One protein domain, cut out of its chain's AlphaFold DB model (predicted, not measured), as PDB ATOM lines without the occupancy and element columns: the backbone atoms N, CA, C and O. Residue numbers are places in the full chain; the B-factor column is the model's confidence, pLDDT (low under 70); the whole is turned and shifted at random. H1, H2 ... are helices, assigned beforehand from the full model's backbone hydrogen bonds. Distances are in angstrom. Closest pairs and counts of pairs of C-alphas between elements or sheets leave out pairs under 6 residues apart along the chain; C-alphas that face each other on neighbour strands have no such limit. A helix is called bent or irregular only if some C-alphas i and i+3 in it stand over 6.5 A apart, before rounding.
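What this domain is: This is residues 2 to 86 of the 285 residues of the protein "Expressed protein" of Schizophyllum commune (strain H4-8 / FGSC 9210) (UniProt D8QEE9). A loose cluster of three helices, with H1 and H2 side by side as a hairpin and H4 packing on residues 5 to 9 of H1, is drawn out at one end by the small helix H3 and at the other by the short helix H5 and an irregular loop. Residues 32 to 37 stick out at the H3 end and residues 64 to 69 at the H5 end; the long stretch with no named element, residues 66 to 86, first loops back from there toward the cluster, and its last residues, 84 to 86, then run out away from it, the C-alphas of the stretch lying 9 to 25 A from the mean of all C-alphas. The printed part has 85 residues with five named helices, H1 to H5 in order, and no named strand; its class is all helix. The whole is loose, with a radius of gyration of the C-alphas of 15.0 A and spans of 45 by 35 by 21 A.

Where its parts are: H1, residues 2 to 13, begins at C-alpha 2 at (-6.856, -20.214, -43.862) and is 15.5 A long from first to last C-alpha. H2, residues 18 to 31, is the longest helix, at 20.2 A, and ends at C-alpha 31 at (-12.588, -27.123, -40.004). H3, residues 33 to 36, spans 5.0 A. H4, residues 42 to 52, spans 15.2 A. H5, residues 60 to 65, spans 8.5 A and ends at C-alpha 65 at (-2.373, -26.097, -63.365).

How they stand to each other: H1 and H2 form a helical hairpin: they touch, running opposite ways at a shallow tilt of 12 degrees, and their closest C-alphas are those of Ala 9 and Thr 20, 5.2 A apart. H1 touches H4 with residues 5 to 9 alone; the two run the same way at a steep tilt of 44 degrees, and their closest C-alphas, of Phe 5 and His 52, are 5.1 A apart. H2 and H4 are near each other, with 5 pairs of C-alphas within 10 A. H2 and H3 meet only through their link, and H3 touches no helix. H5 also touches no helix and is apart from H1, H2, H3 and H4. In H1, H2, H4 and H5 every O i to N i+4 pair is within hydrogen-bond range. H3 is too short for such a pair, and its one O i to N i+3 pair is not within range.

The domain as a whole: The two C-alphas farthest apart in the domain, those of Gly 37 and Arg 69, are 45.2 A apart. The printed part has no cut. The links from H1 to H2, H2 to H3 and H3 to H4 are tight, and that from H4 to H5 is short. The mean pLDDT of the printed part is 85.5; residues 65 to 73 and 84 to 86 are under 70.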
ATOM      1  N   TYR A   2      -8.009 -19.969 -44.756       93.88
ATOM      2  CA  TYR A   2      -6.856 -20.214 -43.862       93.88
ATOM      3  C   TYR A   2      -5.875 -21.280 -44.361       93.88
ATOM      4  O   TYR A   2      -4.680 -21.121 -44.161       93.88
ATOM      5  N   SER A   3      -6.348 -22.298 -45.086       93.81
ATOM      6  CA  SER A   3      -5.467 -23.232 -45.809       93.81
ATOM      7  C   SER A   3      -4.513 -22.499 -46.770       93.81
ATOM      8  O   SER A   3      -3.318 -22.772 -46.767       93.81
ATOM      9  N   THR A   4      -5.009 -21.500 -47.512       93.75
ATOM     10  CA  THR A   4      -4.186 -20.656 -48.395       93.75
ATOM     11  C   THR A   4      -3.229 -19.763 -47.605       93.75
ATOM     12  O   THR A   4      -2.084 -19.600 -48.001       93.75
ATOM     13  N   PHE A   5      -3.665 -19.187 -46.478       95.88
ATOM     14  CA  PHE A   5      -2.781 -18.374 -45.631       95.88
ATOM     15  C   PHE A   5      -1.650 -19.208 -45.031       95.88
ATOM     16  O   PHE A   5      -0.508 -18.759 -45.017       95.88
ATOM     17  N   HIS A   6      -1.961 -20.420 -44.570       95.31
ATOM     18  CA  HIS A   6      -0.985 -21.364 -44.042       95.31
ATOM     19  C   HIS A   6       0.049 -21.751 -45.102       95.31
ATOM     20  O   HIS A   6       1.243 -21.637 -44.856       95.31
ATOM     21  N   GLU A   7      -0.393 -22.122 -46.301       93.00
ATOM     22  CA  GLU A   7       0.505 -22.405 -47.421       93.00
ATOM     23  C   GLU A   7       1.373 -21.190 -47.771       93.00
ATOM     24  O   GLU A   7       2.590 -21.312 -47.848       93.00
ATOM     25  N   ASN A   8       0.791 -19.994 -47.885       93.19
ATOM     26  CA  ASN A   8       1.571 -18.785 -48.137       93.19
ATOM     27  C   ASN A   8       2.600 -18.522 -47.021       93.19
ATOM     28  O   ASN A   8       3.720 -18.095 -47.296       93.19
ATOM     29  N   ALA A   9       2.262 -18.801 -45.762       92.44
ATOM     30  CA  ALA A   9       3.199 -18.697 -44.647       92.44
ATOM     31  C   ALA A   9       4.314 -19.754 -44.709       92.44
ATOM     32  O   ALA A   9       5.460 -19.415 -44.426       92.44
ATOM     33  N   ILE A  10       4.030 -20.986 -45.151       91.12
ATOM     34  CA  ILE A  10       5.056 -22.012 -45.409       91.12
ATOM     35  C   ILE A  10       6.078 -21.492 -46.421       91.12
ATOM     36  O   ILE A  10       7.283 -21.591 -46.191       91.12
ATOM     37  N   ILE A  11       5.606 -20.918 -47.528       89.12
ATOM     38  CA  ILE A  11       6.486 -20.411 -48.584       89.12
ATOM     39  C   ILE A  11       7.289 -19.215 -48.070       89.12
ATOM     40  O   ILE A  11       8.516 -19.213 -48.163       89.12
ATOM     41  N   LYS A  12       6.603 -18.242 -47.459       88.50
ATOM     42  CA  LYS A  12       7.184 -16.978 -46.998       88.50
ATOM     43  C   LYS A  12       8.162 -17.156 -45.835       88.50
ATOM     44  O   LYS A  12       9.212 -16.525 -45.840       88.50
ATOM     45  N   CYS A  13       7.803 -17.973 -44.847       87.31
ATOM     46  CA  CYS A  13       8.459 -18.037 -43.539       87.31
ATOM     47  C   CYS A  13       9.032 -19.423 -43.193       87.31
ATOM     48  O   CYS A  13       9.803 -19.535 -42.244       87.31
ATOM     49  N   GLY A  14       8.672 -20.478 -43.930       87.38
ATOM     50  CA  GLY A  14       9.070 -21.860 -43.648       87.38
ATOM     51  C   GLY A  14       8.096 -22.614 -42.735       87.38
ATOM     52  O   GLY A  14       7.251 -22.026 -42.058       87.38
ATOM     53  N   TYR A  15       8.225 -23.945 -42.714       88.25
ATOM     54  CA  TYR A  15       7.340 -24.852 -41.967       88.25
ATOM     55  C   TYR A  15       7.415 -24.669 -40.447       88.25
ATOM     56  O   TYR A  15       6.392 -24.700 -39.773       88.25
ATOM     57  N   ALA A  16       8.621 -24.453 -39.914       89.38
ATOM     58  CA  ALA A  16       8.856 -24.348 -38.473       89.38
ATOM     59  C   ALA A  16       8.568 -22.950 -37.900       89.38
ATOM     60  O   ALA A  16       8.682 -22.745 -36.693       89.38
ATOM     61  N   ASN A  17       8.220 -21.966 -38.737       89.88
ATOM     62  CA  ASN A  17       7.983 -20.615 -38.247       89.88
ATOM     63  C   ASN A  17       6.736 -20.582 -37.343       89.88
ATOM     64  O   ASN A  17       5.686 -21.088 -37.755       89.88
ATOM     65  N   PRO A  18       6.787 -19.933 -36.160       94.31
ATOM     66  CA  PRO A  18       5.644 -19.861 -35.248       94.31
ATOM     67  C   PRO A  18       4.362 -19.328 -35.899       94.31
ATOM     68  O   PRO A  18       3.263 -19.759 -35.553       94.31
ATOM     69  N   ARG A  19       4.478 -18.424 -36.883       93.00
ATOM     70  CA  ARG A  19       3.324 -17.908 -37.634       93.00
ATOM     71  C   ARG A  19       2.688 -18.988 -38.504       93.00
ATOM     72  O   ARG A  19       1.466 -19.103 -38.515       93.00
ATOM     73  N   THR A  20       3.503 -19.789 -39.187       93.88
ATOM     74  CA  THR A  20       3.047 -20.927 -39.993       93.88
ATOM     75  C   THR A  20       2.334 -21.952 -39.115       93.88
ATOM     76  O   THR A  20       1.188 -22.302 -39.390       93.88
ATOM     77  N   VAL A  21       2.952 -22.343 -37.995       96.44
ATOM     78  CA  VAL A  21       2.374 -23.293 -37.030       96.44
ATOM     79  C   VAL A  21       1.044 -22.776 -36.471       96.44
ATOM     80  O   VAL A  21       0.048 -23.501 -36.474       96.44
ATOM     81  N   ARG A  22       0.972 -21.496 -36.075       97.12
ATOM     82  CA  ARG A  22      -0.280 -20.874 -35.614       97.12
ATOM     83  C   ARG A  22      -1.380 -20.967 -36.672       97.12
ATOM     84  O   ARG A  22      -2.497 -21.359 -36.343       97.12
ATOM     85  N   LEU A  23      -1.088 -20.629 -37.930       97.06
ATOM     86  CA  LEU A  23      -2.076 -20.693 -39.013       97.06
ATOM     87  C   LEU A  23      -2.560 -22.122 -39.283       97.06
ATOM     88  O   LEU A  23      -3.738 -22.295 -39.592       97.06
ATOM     89  N   ALA A  24      -1.697 -23.131 -39.126       96.81
ATOM     90  CA  ALA A  24      -2.085 -24.538 -39.213       96.81
ATOM     91  C   ALA A  24      -3.105 -24.912 -38.125       96.81
ATOM     92  O   ALA A  24      -4.149 -25.491 -38.422       96.81
ATOM     93  N   HIS A  25      -2.850 -24.517 -36.871       96.31
ATOM     94  CA  HIS A  25      -3.790 -24.743 -35.769       96.31
ATOM     95  C   HIS A  25      -5.119 -24.020 -35.989       96.31
ATOM     96  O   HIS A  25      -6.176 -24.629 -35.830       96.31
ATOM     97  N   VAL A  26      -5.081 -22.750 -36.405       95.69
ATOM     98  CA  VAL A  26      -6.301 -21.986 -36.705       95.69
ATOM     99  C   VAL A  26      -7.086 -22.651 -37.835       95.69
ATOM    100  O   VAL A  26      -8.299 -22.798 -37.722       95.69
ATOM    101  N   PHE A  27      -6.419 -23.105 -38.899       95.62
ATOM    102  CA  PHE A  27      -7.072 -23.837 -39.982       95.62
ATOM    103  C   PHE A  27      -7.796 -25.093 -39.473       95.62
ATOM    104  O   PHE A  27      -8.975 -25.261 -39.782       95.62
ATOM    105  N   ASN A  28      -7.132 -25.918 -38.660       95.12
ATOM    106  CA  ASN A  28      -7.719 -27.145 -38.118       95.12
ATOM    107  C   ASN A  28      -8.925 -26.857 -37.211       95.12
ATOM    108  O   ASN A  28      -9.981 -27.453 -37.400       95.12
ATOM    109  N   ILE A  29      -8.817 -25.881 -36.303       95.44
ATOM    110  CA  ILE A  29      -9.935 -25.469 -35.435       95.44
ATOM    111  C   ILE A  29     -11.130 -24.991 -36.271       95.44
ATOM    112  O   ILE A  29     -12.277 -25.301 -35.954       95.44
ATOM    113  N   LEU A  30     -10.881 -24.258 -37.360       94.06
ATOM    114  CA  LEU A  30     -11.944 -23.764 -38.237       94.06
ATOM    115  C   LEU A  30     -12.616 -24.861 -39.066       94.06
ATOM    116  O   LEU A  30     -13.784 -24.695 -39.410       94.06
ATOM    117  N   MET A  31     -11.934 -25.971 -39.369       93.62
ATOM    118  CA  MET A  31     -12.588 -27.123 -40.004       93.62
ATOM    119  C   MET A  31     -13.643 -27.749 -39.085       93.62
ATOM    120  O   MET A  31     -14.702 -28.157 -39.560       93.62
ATOM    121  N   ASP A  32     -13.401 -27.735 -37.773       94.06
ATOM    122  CA  ASP A  32     -14.329 -28.257 -36.765       94.06
ATOM    123  C   ASP A  32     -15.287 -27.199 -36.191       94.06
ATOM    124  O   ASP A  32     -16.145 -27.519 -35.364       94.06
ATOM    125  N   ALA A  33     -15.201 -25.941 -36.632       92.94
ATOM    126  CA  ALA A  33     -16.013 -24.836 -36.110       92.94
ATOM    127  C   ALA A  33     -17.527 -25.070 -36.258       92.94
ATOM    128  O   ALA A  33     -18.298 -24.672 -35.387       92.94
ATOM    129  N   ALA A  34     -17.958 -25.762 -37.320       91.81
ATOM    130  CA  ALA A  34     -19.368 -26.106 -37.520       91.81
ATOM    131  C   ALA A  34     -19.920 -27.034 -36.420       91.81
ATOM    132  O   ALA A  34     -21.111 -26.990 -36.130       91.81
ATOM    133  N   LYS A  35     -19.058 -27.852 -35.798       94.19
ATOM    134  CA  LYS A  35     -19.422 -28.785 -34.719       94.19
ATOM    135  C   LYS A  35     -19.200 -28.184 -33.334       94.19
ATOM    136  O   LYS A  35     -19.983 -28.420 -32.426       94.19
ATOM    137  N   THR A  36     -18.118 -27.425 -33.172       93.44
ATOM    138  CA  THR A  36     -17.684 -26.876 -31.876       93.44
ATOM    139  C   THR A  36     -18.303 -25.516 -31.558       93.44
ATOM    140  O   THR A  36     -18.246 -25.065 -30.419       93.44
ATOM    141  N   GLY A  37     -18.880 -24.835 -32.552       93.56
ATOM    142  CA  GLY A  37     -19.430 -23.488 -32.399       93.56
ATOM    143  C   GLY A  37     -18.368 -22.391 -32.284       93.56
ATOM    144  O   GLY A  37     -18.721 -21.227 -32.070       93.56
ATOM    145  N   TYR A  38     -17.079 -22.718 -32.440       93.25
ATOM    146  CA  TYR A  38     -16.011 -21.725 -32.396       93.25
ATOM    147  C   TYR A  38     -16.144 -20.702 -33.522       93.25
ATOM    148  O   TYR A  38     -16.438 -21.021 -34.674       93.25
ATOM    149  N   LYS A  39     -15.884 -19.438 -33.184       91.75
ATOM    150  CA  LYS A  39     -15.892 -18.323 -34.131       91.75
ATOM    151  C   LYS A  39     -14.543 -17.632 -34.114       91.75
ATOM    152  O   LYS A  39     -13.985 -17.344 -33.060       91.75
ATOM    153  N   LEU A  40     -14.042 -17.335 -35.305       93.75
ATOM    154  CA  LEU A  40     -12.805 -16.593 -35.464       93.75
ATOM    155  C   LEU A  40     -12.998 -15.127 -35.064       93.75
ATOM    156  O   LEU A  40     -13.947 -14.473 -35.504       93.75
ATOM    157  N   ASN A  41     -12.059 -14.588 -34.290       95.06
ATOM    158  CA  ASN A  41     -12.034 -13.162 -33.993       95.06
ATOM    159  C   ASN A  41     -11.800 -12.349 -35.285       95.06
ATOM    160  O   ASN A  41     -10.819 -12.563 -36.002       95.06
ATOM    161  N   LYS A  42     -12.680 -11.376 -35.560       95.06
ATOM    162  CA  LYS A  42     -12.605 -10.500 -36.742       95.06
ATOM    163  C   LYS A  42     -11.293  -9.710 -36.822       95.06
ATOM    164  O   LYS A  42     -10.795  -9.494 -37.924       95.06
ATOM    165  N   ALA A  43     -10.740  -9.288 -35.682       96.06
ATOM    166  CA  ALA A  43      -9.476  -8.556 -35.641       96.06
ATOM    167  C   ALA A  43      -8.305  -9.446 -36.086       96.06
ATOM    168  O   ALA A  43      -7.557  -9.063 -36.981       96.06
ATOM    169  N   ALA A  44      -8.228 -10.668 -35.544       93.94
ATOM    170  CA  ALA A  44      -7.224 -11.658 -35.932       93.94
ATOM    171  C   ALA A  44      -7.336 -12.027 -37.418       93.94
ATOM    172  O   ALA A  44      -6.334 -12.092 -38.118       93.94
ATOM    173  N   TRP A  45      -8.561 -12.175 -37.936       94.81
ATOM    174  CA  TRP A  45      -8.772 -12.418 -39.362       94.81
ATOM    175  C   TRP A  45      -8.237 -11.291 -40.249       94.81
ATOM    176  O   TRP A  45      -7.628 -11.555 -41.286       94.81
ATOM    177  N   LYS A  46      -8.487 -10.030 -39.871       96.12
ATOM    178  CA  LYS A  46      -8.038  -8.863 -40.641       96.12
ATOM    179  C   LYS A  46      -6.510  -8.794 -40.685       96.12
ATOM    180  O   LYS A  46      -5.963  -8.535 -41.754       96.12
ATOM    181  N   ASP A  47      -5.859  -9.064 -39.558       95.44
ATOM    182  CA  ASP A  47      -4.399  -9.114 -39.439       95.44
ATOM    183  C   ASP A  47      -3.789 -10.261 -40.266       95.44
ATOM    184  O   ASP A  47      -2.915 -10.043 -41.109       95.44
ATOM    185  N   ASP A  48      -4.338 -11.473 -40.130       95.62
ATOM    186  CA  ASP A  48      -3.889 -12.649 -40.879       95.62
ATOM    187  C   ASP A  48      -4.058 -12.447 -42.388       95.62
ATOM    188  O   ASP A  48      -3.166 -12.775 -43.175       95.62
ATOM    189  N   ARG A  49      -5.188 -11.862 -42.803       95.12
ATOM    190  CA  ARG A  49      -5.438 -11.523 -44.203       95.12
ATOM    191  C   ARG A  49      -4.445 -10.478 -44.697       95.12
ATOM    192  O   ARG A  49      -3.913 -10.663 -45.781       95.12
ATOM    193  N   ALA A  50      -4.182  -9.413 -43.945       93.62
ATOM    194  CA  ALA A  50      -3.215  -8.395 -44.354       93.62
ATOM    195  C   ALA A  50      -1.798  -8.974 -44.516       93.62
ATOM    196  O   ALA A  50      -1.077  -8.597 -45.435       93.62
ATOM    197  N   THR A  51      -1.426  -9.933 -43.665       92.06
ATOM    198  CA  THR A  51      -0.063 -10.478 -43.606       92.06
ATOM    199  C   THR A  51       0.188 -11.627 -44.589       92.06
ATOM    200  O   THR A  51       1.292 -11.747 -45.134       92.06
ATOM    201  N   HIS A  52      -0.810 -12.493 -44.802       92.44
ATOM    202  CA  HIS A  52      -0.646 -13.781 -45.491       92.44
ATOM    203  C   HIS A  52      -1.502 -13.939 -46.751       92.44
ATOM    204  O   HIS A  52      -1.335 -14.917 -47.486       92.44
ATOM    205  N   HIS A  53      -2.417 -13.011 -47.038       92.81
ATOM    206  CA  HIS A  53      -3.110 -13.020 -48.319       92.81
ATOM    207  C   HIS A  53      -2.143 -12.648 -49.437       92.81
ATOM    208  O   HIS A  53      -1.484 -11.613 -49.402       92.81
ATOM    209  N   HIS A  54      -2.138 -13.463 -50.481       90.81
ATOM    210  CA  HIS A  54      -1.405 -13.186 -51.698       90.81
ATOM    211  C   HIS A  54      -2.315 -13.486 -52.888       90.81
ATOM    212  O   HIS A  54      -2.937 -14.547 -52.928       90.81
ATOM    213  N   LYS A  55      -2.428 -12.542 -53.830       86.94
ATOM    214  CA  LYS A  55      -3.414 -12.607 -54.925       86.94
ATOM    215  C   LYS A  55      -3.160 -13.784 -55.872       86.94
ATOM    216  O   LYS A  55      -4.109 -14.438 -56.282       86.94
ATOM    217  N   ILE A  56      -1.891 -14.027 -56.203       85.25
ATOM    218  CA  ILE A  56      -1.469 -15.041 -57.186       85.25
ATOM    219  C   ILE A  56      -1.107 -16.355 -56.474       85.25
ATOM    220  O   ILE A  56      -1.714 -17.394 -56.716       85.25
ATOM    221  N   GLY A  57      -0.182 -16.277 -55.515       87.88
ATOM    222  CA  GLY A  57       0.249 -17.393 -54.672       87.88
ATOM    223  C   GLY A  57       1.656 -17.841 -55.071       87.88
ATOM    224  O   GLY A  57       2.358 -17.075 -55.737       87.88
ATOM    225  N   PRO A  58       2.093 -19.041 -54.661       87.94
ATOM    226  CA  PRO A  58       3.379 -19.587 -55.083       87.94
ATOM    227  C   PRO A  58       3.371 -20.019 -56.553       87.94
ATOM    228  O   PRO A  58       2.351 -20.485 -57.070       87.94
ATOM    229  N   LEU A  59       4.530 -19.917 -57.205       84.06
ATOM    230  CA  LEU A  59       4.704 -20.185 -58.635       84.06
ATOM    231  C   LEU A  59       4.284 -21.606 -59.033       84.06
ATOM    232  O   LEU A  59       3.601 -21.793 -60.042       84.06
ATOM    233  N   TYR A  60       4.624 -22.610 -58.219       84.06
ATOM    234  CA  TYR A  60       4.336 -24.011 -58.541       84.06
ATOM    235  C   TYR A  60       2.837 -24.294 -58.732       84.06
ATOM    236  O   TYR A  60       2.484 -25.226 -59.448       84.06
ATOM    237  N   ARG A  61       1.930 -23.503 -58.134       83.88
ATOM    238  CA  ARG A  61       0.480 -23.681 -58.324       83.88
ATOM    239  C   ARG A  61       0.029 -23.352 -59.732       83.88
ATOM    240  O   ARG A  61      -0.956 -23.920 -60.193       83.88
ATOM    241  N   GLU A  62       0.686 -22.401 -60.375       79.94
ATOM    242  CA  GLU A  62       0.379 -22.059 -61.752       79.94
ATOM    243  C   GLU A  62       1.000 -23.081 -62.694       79.94
ATOM    244  O   GLU A  62       0.275 -23.659 -63.501       79.94
ATOM    245  N   LEU A  63       2.282 -23.399 -62.480       74.38
ATOM    246  CA  LEU A  63       2.996 -24.424 -63.243       74.38
ATOM    247  C   LEU A  63       2.303 -25.798 -63.174       74.38
ATOM    248  O   LEU A  63       2.248 -26.518 -64.163       74.38
ATOM    249  N   ALA A  64       1.710 -26.156 -62.031       71.75
ATOM    250  CA  ALA A  64       0.969 -27.409 -61.879       71.75
ATOM    251  C   ALA A  64      -0.425 -27.395 -62.540       71.75
ATOM    252  O   ALA A  64      -0.976 -28.455 -62.839       71.75
ATOM    253  N   LYS A  65      -1.037 -26.220 -62.748       68.81
ATOM    254  CA  LYS A  65      -2.373 -26.097 -63.365       68.81
ATOM    255  C   LYS A  65      -2.312 -26.128 -64.888       68.81
ATOM    256  O   LYS A  65      -3.277 -26.531 -65.542       68.81
ATOM    257  N   THR A  66      -1.203 -25.700 -65.470       57.09
ATOM    258  CA  THR A  66      -1.018 -25.599 -66.911       57.09
ATOM    259  C   THR A  66      -0.701 -26.968 -67.525       57.09
ATOM    260  O   THR A  66       0.430 -27.277 -67.872       57.09
ATOM    261  N   ARG A  67      -1.736 -27.789 -67.787       54.47
ATOM    262  CA  ARG A  67      -1.619 -28.935 -68.730       54.47
ATOM    263  C   ARG A  67      -1.164 -28.496 -70.131       54.47
ATOM    264  O   ARG A  67      -0.718 -29.322 -70.919       54.47
ATOM    265  N   ARG A  68      -1.325 -27.213 -70.464       54.09
ATOM    266  CA  ARG A  68      -0.837 -26.577 -71.690       54.09
ATOM    267  C   ARG A  68       0.250 -25.592 -71.303       54.09
ATOM    268  O   ARG A  68       0.012 -24.792 -70.412       54.09
ATOM    269  N   ARG A  69       1.390 -25.657 -71.995       54.00
ATOM    270  CA  ARG A  69       2.573 -24.784 -71.906       54.00
ATOM    271  C   ARG A  69       2.247 -23.291 -72.103       54.00
ATOM    272  O   ARG A  69       2.712 -22.672 -73.056       54.00
ATOM    273  N   THR A  70       1.443 -22.688 -71.243       51.97
ATOM    274  CA  THR A  70       1.375 -21.236 -71.149       51.97
ATOM    275  C   THR A  70       2.520 -20.806 -70.252       51.97
ATOM    276  O   THR A  70       2.676 -21.312 -69.142       51.97
ATOM    277  N   LYS A  71       3.348 -19.889 -70.764       59.06
ATOM    278  CA  LYS A  71       4.286 -19.126 -69.938       59.06
ATOM    279  C   LYS A  71       3.517 -18.577 -68.733       59.06
ATOM    280  O   LYS A  71       2.343 -18.236 -68.892       59.06
ATOM    281  N   ALA A  72       4.180 -18.504 -67.580       61.91
ATOM    282  CA  ALA A  72       3.661 -17.821 -66.399       61.91
ATOM    283  C   ALA A  72       2.933 -16.532 -66.821       61.91
ATOM    284  O   ALA A  72       3.502 -15.704 -67.539       61.91
ATOM    285  N   ALA A  73       1.662 -16.407 -66.449       69.94
ATOM    286  CA  ALA A  73       0.803 -15.286 -66.812       69.94
ATOM    287  C   ALA A  73       1.273 -13.980 -66.158       69.94
ATOM    288  O   ALA A  73       0.914 -12.893 -66.613       69.94
ATOM    289  N   HIS A  74       2.087 -14.095 -65.108       76.25
ATOM    290  CA  HIS A  74       2.662 -12.989 -64.363       76.25
ATOM    291  C   HIS A  74       4.198 -13.018 -64.419       76.25
ATOM    292  O   HIS A  74       4.800 -14.089 -64.555       76.25
ATOM    293  N   PRO A  75       4.865 -11.855 -64.320       77.69
ATOM    294  CA  PRO A  75       6.312 -11.810 -64.164       77.69
ATOM    295  C   PRO A  75       6.736 -12.511 -62.866       77.69
ATOM    296  O   PRO A  75       6.009 -12.527 -61.874       77.69
ATOM    297  N   ALA A  76       7.945 -13.083 -62.855       71.12
ATOM    298  CA  ALA A  76       8.446 -13.883 -61.733       71.12
ATOM    299  C   ALA A  76       8.424 -13.136 -60.381       71.12
ATOM    300  O   ALA A  76       8.287 -13.768 -59.338       71.12
ATOM    301  N   THR A  77       8.526 -11.805 -60.397       74.62
ATOM    302  CA  THR A  77       8.491 -10.924 -59.217       74.62
ATOM    303  C   THR A  77       7.146 -10.894 -58.500       74.62
ATOM    304  O   THR A  77       7.104 -10.571 -57.318       74.62
ATOM    305  N   ASP A  78       6.062 -11.238 -59.195       83.50
ATOM    306  CA  ASP A  78       4.699 -11.122 -58.672       83.50
ATOM    307  C   ASP A  78       4.266 -12.360 -57.883       83.50
ATOM    308  O   ASP A  78       3.208 -12.349 -57.255       83.50
ATOM    309  N   TYR A  79       5.048 -13.439 -57.929       85.44
ATOM    310  CA  TYR A  79       4.777 -14.654 -57.169       85.44
ATOM    311  C   TYR A  79       5.250 -14.531 -55.727       85.44
ATOM    312  O   TYR A  79       6.139 -13.753 -55.383       85.44
ATOM    313  N   LEU A  80       4.650 -15.349 -54.869       84.69
ATOM    314  CA  LEU A  80       5.056 -15.414 -53.480       84.69
ATOM    315  C   LEU A  80       6.412 -16.116 -53.358       84.69
ATOM    316  O   LEU A  80       6.514 -17.311 -53.629       84.69
ATOM    317  N   HIS A  81       7.406 -15.382 -52.867       81.38
ATOM    318  CA  HIS A  81       8.746 -15.892 -52.582       81.38
ATOM    319  C   HIS A  81       8.996 -16.008 -51.080       81.38
ATOM    320  O   HIS A  81       8.344 -15.352 -50.259       81.38
ATOM    321  N   ARG A  82       9.971 -16.842 -50.711       79.12
ATOM    322  CA  ARG A  82      10.475 -16.901 -49.338       79.12
ATOM    323  C   ARG A  82      11.147 -15.575 -48.986       79.12
ATOM    324  O   ARG A  82      12.015 -15.120 -49.726       79.12
ATOM    325  N   VAL A  83      10.768 -14.977 -47.856       71.06
ATOM    326  CA  VAL A  83      11.485 -13.814 -47.320       71.06
ATOM    327  C   VAL A  83      12.788 -14.338 -46.735       71.06
ATOM    328  O   VAL A  83      12.776 -15.164 -45.824       71.06
ATOM    329  N   ILE A  84      13.903 -13.921 -47.323       64.62
ATOM    330  CA  ILE A  84      15.229 -14.170 -46.773       64.62
ATOM    331  C   ILE A  84      15.523 -12.962 -45.896       64.62
ATOM    332  O   ILE A  84      15.643 -11.853 -46.407       64.62
ATOM    333  N   ASP A  85      15.584 -13.162 -44.583       58.62
ATOM    334  CA  ASP A  85      16.103 -12.127 -43.698       58.62
ATOM    335  C   ASP A  85      17.618 -12.050 -43.938       58.62
ATOM    336  O   ASP A  85      18.367 -12.944 -43.539       58.62
ATOM    337  N   ASP A  86      18.071 -10.995 -44.623       51.28
ATOM    338  CA  ASP A  86      19.481 -10.764 -44.985       51.28
ATOM    339  C   ASP A  86      20.425 -10.647 -43.766       51.28
ATOM    340  O   ASP A  86      21.641 -10.606 -43.920       51.28
TER     341      ASP A  86